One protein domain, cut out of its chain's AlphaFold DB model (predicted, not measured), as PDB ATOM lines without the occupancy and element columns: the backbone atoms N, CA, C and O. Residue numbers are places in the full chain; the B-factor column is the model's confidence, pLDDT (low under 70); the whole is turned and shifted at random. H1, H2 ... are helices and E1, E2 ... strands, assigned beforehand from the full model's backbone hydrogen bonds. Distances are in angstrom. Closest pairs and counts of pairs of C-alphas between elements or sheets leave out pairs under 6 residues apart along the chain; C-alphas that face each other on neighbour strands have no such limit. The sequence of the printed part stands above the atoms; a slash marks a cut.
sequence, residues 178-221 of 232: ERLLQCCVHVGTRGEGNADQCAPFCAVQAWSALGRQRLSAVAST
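AT A GLANCE: This is residues 178 to 221 of the 232 residues of an uncharacterized protein of Lipingzhangella halophila (UniProt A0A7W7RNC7). A small two-stranded hairpin, E1 and E2, has short helices set round it: H2 and H3 make a corner on one side of the hairpin, close to E1, while H1 and H4 stand toward the two ends of the long axis. H2 and H4 are both near E1 much more than E2, and H1 comes near the last residue of E2. The printed part has 44 residues with four named helices and two named strands, in the order H1, E1, E2, H2, H3, H4; the sheet E1 - E2 is antiparallel, and the class is mixed, helices and strands. The whole is compact, with a radius of gyration of the C-alphas of 10.2 A, and its outline is elongated, spanning 32 by 18 by 14 A.

HOW THE PARTS SIT: E1, residues 186 to 190, and E2, residues 196 to 200, form a hairpin of antiparallel neighbours, with 142 degrees between their directions. The C-alphas of His 186 and Pro 200 face each other at 4.5 A, as do those of Arg 190 and Asp 196, at 4.5 A. N 189 and O 197 are within hydrogen-bond range at 2.8 A, and so are N 187 and O 199 at 2.9 A. H2, residues 201 to 206, comes closest to E1 with the C-alphas of Phe 201 and His 186, 4.8 A apart. H3, residues 208 to 211, and H2 touch only at the corner by their link, where the closest C-alphas, of Val 204 and Gly 211, are 4.6 A apart. For H4, residues 215 to 220, and E1 the closest C-alphas are those of Leu 215 and Thr 189, at 5.0 A. H4 is apart from H2, and only just apart from H3, the closest C-alphas being 8.0 A apart. H1, residues 178 to 181, and H2 are close but not clearly touching; their closest C-alphas, of Leu 180 and Ala 203, are 7.3 A apart. The closest C-alphas of H1 and E2 are those of Leu 180 and Pro 200, at 6.1 A. Every O i to N i+4 pair is within hydrogen-bond range in H2, and 1 of 2 in H4; H1 and H3 are too short for such a pair.

IN THESE COORDINATES: E1 runs 12.8 A from C-alpha 186 at (54.981, 32.909, 8.151) to C-alpha 190, and E2 runs 13.6 A. H2 measures 8.7 A, H4 8.5 A, H1 5.3 A and H3 4.7 A. H1 begins at C-alpha 178, (60.119, 18.822, 6.345), and H4 ends at C-alpha 220, (37.228, 40.982, 7.196).

THE WHOLE: The two C-alphas farthest apart are those of Glu 178 and Thr 221, at 32.9 A. The printed part has no cut, and its five links between named elements are tight. The mean pLDDT of the printed part is 88.4; residues 220 to 221 are under 70.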
ATOM      1  N   GLU A 178      58.881  18.501   5.631       91.75
ATOM      2  CA  GLU A 178      60.119  18.822   6.345       91.75
ATOM      3  C   GLU A 178      60.534  20.275   6.107       91.75
ATOM      4  O   GLU A 178      61.011  20.968   7.008       91.75
ATOM      5  N   ARG A 179      60.295  20.778   4.891       91.06
ATOM      6  CA  ARG A 179      60.556  22.174   4.551       91.06
ATOM      7  C   ARG A 179      59.583  23.128   5.247       91.06
ATOM      8  O   ARG A 179      59.980  24.251   5.559       91.06
ATOM      9  N   LEU A 180      58.331  22.730   5.479       90.44
ATOM     10  CA  LEU A 180      57.362  23.562   6.203       90.44
ATOM     11  C   LEU A 180      57.767  23.748   7.665       90.44
ATOM     12  O   LEU A 180      57.677  24.867   8.165       90.44
ATOM     13  N   LEU A 181      58.269  22.689   8.308       88.62
ATOM     14  CA  LEU A 181      58.742  22.724   9.698       88.62
ATOM     15  C   LEU A 181      59.927  23.679   9.903       88.62
ATOM     16  O   LEU A 181      60.144  24.174  11.004       88.62
ATOM     17  N   GLN A 182      60.677  23.961   8.838       86.19
ATOM     18  CA  GLN A 182      61.842  24.848   8.839       86.19
ATOM     19  C   GLN A 182      61.563  26.191   8.143       86.19
ATOM     20  O   GLN A 182      62.488  26.946   7.828       86.19
ATOM     21  N   CYS A 183      60.301  26.488   7.821       87.12
ATOM     22  CA  CYS A 183      59.963  27.687   7.072       87.12
ATOM     23  C   CYS A 183      60.196  28.934   7.930       87.12
ATOM     24  O   CYS A 183      59.701  29.034   9.040       87.12
ATOM     25  N   CYS A 184      60.911  29.926   7.402       85.00
ATOM     26  CA  CYS A 184      61.097  31.215   8.074       85.00
ATOM     27  C   CYS A 184      60.078  32.284   7.637       85.00
ATOM     28  O   CYS A 184      60.088  33.399   8.156       85.00
ATOM     29  N   VAL A 185      59.207  31.965   6.671       86.94
ATOM     30  CA  VAL A 185      58.203  32.884   6.120       86.94
ATOM     31  C   VAL A 185      56.824  32.446   6.594       86.94
ATOM     32  O   VAL A 185      56.289  31.439   6.130       86.94
ATOM     33  N   HIS A 186      56.241  33.232   7.492       90.12
ATOM     34  CA  HIS A 186      54.981  32.909   8.151       90.12
ATOM     35  C   HIS A 186      53.880  33.911   7.820       90.12
ATOM     36  O   HIS A 186      54.135  35.067   7.482       90.12
ATOM     37  N   VAL A 187      52.642  33.453   7.959       90.62
ATOM     38  CA  VAL A 187      51.439  34.280   7.933       90.62
ATOM     39  C   VAL A 187      50.751  34.133   9.282       90.62
ATOM     40  O   VAL A 187      50.618  33.023   9.796       90.62
ATOM     41  N   GLY A 188      50.308  35.254   9.849       94.00
ATOM     42  CA  GLY A 188      49.467  35.234  11.039       94.00
ATOM     43  C   GLY A 188      48.120  34.577  10.733       94.00
ATOM     44  O   GLY A 188      47.441  34.940   9.765       94.00
ATOM     45  N   THR A 189      47.727  33.626  11.567       94.56
ATOM     46  CA  THR A 189      46.461  32.894  11.497       94.56
ATOM     47  C   THR A 189      45.799  32.856  12.871       94.56
ATOM     48  O   THR A 189      46.468  33.058  13.880       94.56
ATOM     49  N   ARG A 190      44.491  32.601  12.912       94.38
ATOM     50  CA  ARG A 190      43.716  32.422  14.138       94.38
ATOM     51  C   ARG A 190      43.218  30.988  14.230       94.38
ATOM     52  O   ARG A 190      42.416  30.561  13.399       94.38
ATOM     53  N   GLY A 191      43.740  30.263  15.213       88.19
ATOM     54  CA  GLY A 191      43.368  28.885  15.506       88.19
ATOM     55  C   GLY A 191      42.109  28.785  16.368       88.19
ATOM     56  O   GLY A 191      41.376  29.756  16.577       88.19
ATOM     57  N   GLU A 192      41.866  27.585  16.884       83.31
ATOM     58  CA  GLU A 192      40.770  27.327  17.817       83.31
ATOM     59  C   GLU A 192      40.910  28.167  19.099       83.31
ATOM     60  O   GLU A 192      42.006  28.557  19.503       83.31
ATOM     61  N   GLY A 193      39.778  28.507  19.721       85.62
ATOM     62  CA  GLY A 193      39.766  29.340  20.929       85.62
ATOM     63  C   GLY A 193      40.196  30.799  20.716       85.62
ATOM     64  O   GLY A 193      40.491  31.483  21.691       85.62
ATOM     65  N   ASN A 194      40.219  31.290  19.468       84.31
ATOM     66  CA  ASN A 194      40.682  32.635  19.089       84.31
ATOM     67  C   ASN A 194      42.167  32.915  19.388       84.31
ATOM     68  O   ASN A 194      42.563  34.076  19.484       84.31
ATOM     69  N   ALA A 195      42.998  31.876  19.500       91.19
ATOM     70  CA  ALA A 195      44.435  32.046  19.676       91.19
ATOM     71  C   ALA A 195      45.117  32.432  18.352       91.19
ATOM     72  O   ALA A 195      44.978  31.742  17.337       91.19
ATOM     73  N   ASP A 196      45.872  33.530  18.364       94.50
ATOM     74  CA  ASP A 196      46.683  33.950  17.221       94.50
ATOM     75  C   ASP A 196      47.984  33.136  17.165       94.50
ATOM     76  O   ASP A 196      48.662  32.941  18.173       94.50
ATOM     77  N   GLN A 197      48.339  32.667  15.970       92.88
ATOM     78  CA  GLN A 197      49.506  31.820  15.727       92.88
ATOM     79  C   GLN A 197      50.154  32.119  14.368       92.88
ATOM     80  O   GLN A 197      49.526  32.656  13.454       92.88
ATOM     81  N   CYS A 198      51.414  31.722  14.206       92.56
ATOM     82  CA  CYS A 198      52.125  31.796  12.933       92.56
ATOM     83  C   CYS A 198      52.045  30.453  12.205       92.56
ATOM     84  O   CYS A 198      52.408  29.426  12.769       92.56
ATOM     85  N   ALA A 199      51.633  30.473  10.939       93.00
ATOM     86  CA  ALA A 199      51.623  29.292  10.079       93.00
ATOM     87  C   ALA A 199      52.528  29.498   8.849       93.00
ATOM     88  O   ALA A 199      52.617  30.626   8.346       93.00
ATOM     89  N   PRO A 200      53.208  28.452   8.336       92.19
ATOM     90  CA  PRO A 200      54.079  28.568   7.165       92.19
ATOM     91  C   PRO A 200      53.341  29.110   5.941       92.19
ATOM     92  O   PRO A 200      52.272  28.616   5.577       92.19
ATOM     93  N   PHE A 201      53.930  30.091   5.254       89.69
ATOM     94  CA  PHE A 201      53.283  30.791   4.141       89.69
ATOM     95  C   PHE A 201      52.754  29.832   3.072       89.69
ATOM     96  O   PHE A 201      51.587  29.926   2.705       89.69
ATOM     97  N   CYS A 202      53.572  28.881   2.606       89.38
ATOM     98  CA  CYS A 202      53.162  27.957   1.542       89.38
ATOM     99  C   CYS A 202      51.988  27.059   1.968       89.38
ATOM    100  O   CYS A 202      51.086  26.834   1.171       89.38
ATOM    101  N   ALA A 203      51.955  26.610   3.228       91.62
ATOM    102  CA  ALA A 203      50.844  25.814   3.750       91.62
ATOM    103  C   ALA A 203      49.541  26.625   3.755       91.62
ATOM    104  O   ALA A 203      48.508  26.155   3.288       91.62
ATOM    105  N   VAL A 204      49.605  27.878   4.209       91.12
ATOM    106  CA  VAL A 204      48.451  28.788   4.239       91.12
ATOM    107  C   VAL A 204      47.920  29.090   2.833       91.12
ATOM    108  O   VAL A 204      46.714  29.252   2.657       91.12
ATOM    109  N   GLN A 205      48.800  29.183   1.832       86.81
ATOM    110  CA  GLN A 205      48.391  29.409   0.443       86.81
ATOM    111  C   GLN A 205      47.823  28.151  -0.228       86.81
ATOM    112  O   GLN A 205      46.905  28.268  -1.034       86.81
ATOM    113  N   ALA A 206      48.360  26.969   0.085       87.62
ATOM    114  CA  ALA A 206      47.966  25.715  -0.557       87.62
ATOM    115  C   ALA A 206      46.721  25.074   0.075       87.62
ATOM    116  O   ALA A 206      45.890  24.512  -0.637       87.62
ATOM    117  N   TRP A 207      46.561  25.165   1.401       89.25
ATOM    118  CA  TRP A 207      45.450  24.541   2.121       89.25
ATOM    119  C   TRP A 207      44.337  25.542   2.405       89.25
ATOM    120  O   TRP A 207      44.452  26.394   3.286       89.25
ATOM    121  N   SER A 208      43.204  25.407   1.711       87.50
ATOM    122  CA  SER A 208      42.086  26.354   1.828       87.50
ATOM    123  C   SER A 208      41.530  26.479   3.252       87.50
ATOM    124  O   SER A 208      41.172  27.579   3.674       87.50
ATOM    125  N   ALA A 209      41.491  25.383   4.017       89.81
ATOM    126  CA  ALA A 209      41.049  25.393   5.412       89.81
ATOM    127  C   ALA A 209      41.936  26.279   6.296       89.81
ATOM    128  O   ALA A 209      41.418  27.115   7.034       89.81
ATOM    129  N   LEU A 210      43.256  26.166   6.150       90.38
ATOM    130  CA  LEU A 210      44.220  27.004   6.857       90.38
ATOM    131  C   LEU A 210      44.230  28.443   6.307       90.38
ATOM    132  O   LEU A 210      44.306  29.410   7.059       90.38
ATOM    133  N   GLY A 211      44.063  28.612   4.994       90.06
ATOM    134  CA  GLY A 211      43.959  29.914   4.336       90.06
ATOM    135  C   GLY A 211      42.789  30.772   4.830       90.06
ATOM    136  O   GLY A 211      42.906  32.002   4.844       90.06
ATOM    137  N   ARG A 212      41.688  30.150   5.277       90.50
ATOM    138  CA  ARG A 212      40.547  30.831   5.920       90.50
ATOM    139  C   ARG A 212      40.864  31.349   7.323       90.50
ATOM    140  O   ARG A 212      40.212  32.282   7.771       90.50
ATOM    141  N   GLN A 213      41.879  30.795   7.986       93.25
ATOM    142  CA  GLN A 213      42.307  31.231   9.315       93.25
ATOM    143  C   GLN A 213      43.222  32.461   9.274       93.25
ATOM    144  O   GLN A 213      43.535  33.009  10.325       93.25
ATOM    145  N   ARG A 214      43.676  32.914   8.095       93.00
ATOM    146  CA  ARG A 214      44.526  34.113   7.965       93.00
ATOM    147  C   ARG A 214      43.913  35.304   8.691       93.00
ATOM    148  O   ARG A 214      42.743  35.605   8.472       93.00
ATOM    149  N   LEU A 215      44.723  36.042   9.452       92.06
ATOM    150  CA  LEU A 215      44.263  37.219  10.200       92.06
ATOM    151  C   LEU A 215      43.533  38.238   9.314       92.06
ATOM    152  O   LEU A 215      42.506  38.771   9.716       92.06
ATOM    153  N   SER A 216      43.994  38.450   8.080       86.81
ATOM    154  CA  SER A 216      43.322  39.331   7.114       86.81
ATOM    155  C   SER A 216      41.944  38.826   6.662       86.81
ATOM    156  O   SER A 216      41.066  39.635   6.369       86.81
ATOM    157  N   ALA A 217      41.737  37.507   6.619       86.06
ATOM    158  CA  ALA A 217      40.464  36.885   6.257       86.06
ATOM    159  C   ALA A 217      39.480  36.868   7.438       86.06
ATOM    160  O   ALA A 217      38.303  37.163   7.267       86.06
ATOM    161  N   VAL A 218      39.957  36.585   8.653       86.38
ATOM    162  CA  VAL A 218      39.097  36.586   9.852       86.38
ATOM    163  C   VAL A 218      38.796  37.994  10.368       86.38
ATOM    164  O   VAL A 218      37.784  38.198  11.022       86.38
ATOM    165  N   ALA A 219      39.641  38.989  10.079       80.19
ATOM    166  CA  ALA A 219      39.325  40.383  10.386       80.19
ATOM    167  C   ALA A 219      38.214  40.924   9.469       80.19
ATOM    168  O   ALA A 219      37.371  41.700   9.911       80.19
ATOM    169  N   SER A 220      38.179  40.490   8.203       67.69
ATOM    170  CA  SER A 220      37.228  40.982   7.196       67.69
ATOM    171  C   SER A 220      35.783  40.516   7.400       67.69
ATOM    172  O   SER A 220      34.878  41.143   6.855       67.69
ATOM    173  N   THR A 221      35.525  39.505   8.235       63.53
ATOM    174  CA  THR A 221      34.164  38.996   8.484       63.53
ATOM    175  C   THR A 221      33.267  39.953   9.279       63.53
ATOM    176  O   THR A 221      32.053  39.787   9.242       63.53
TER     177      THR A 221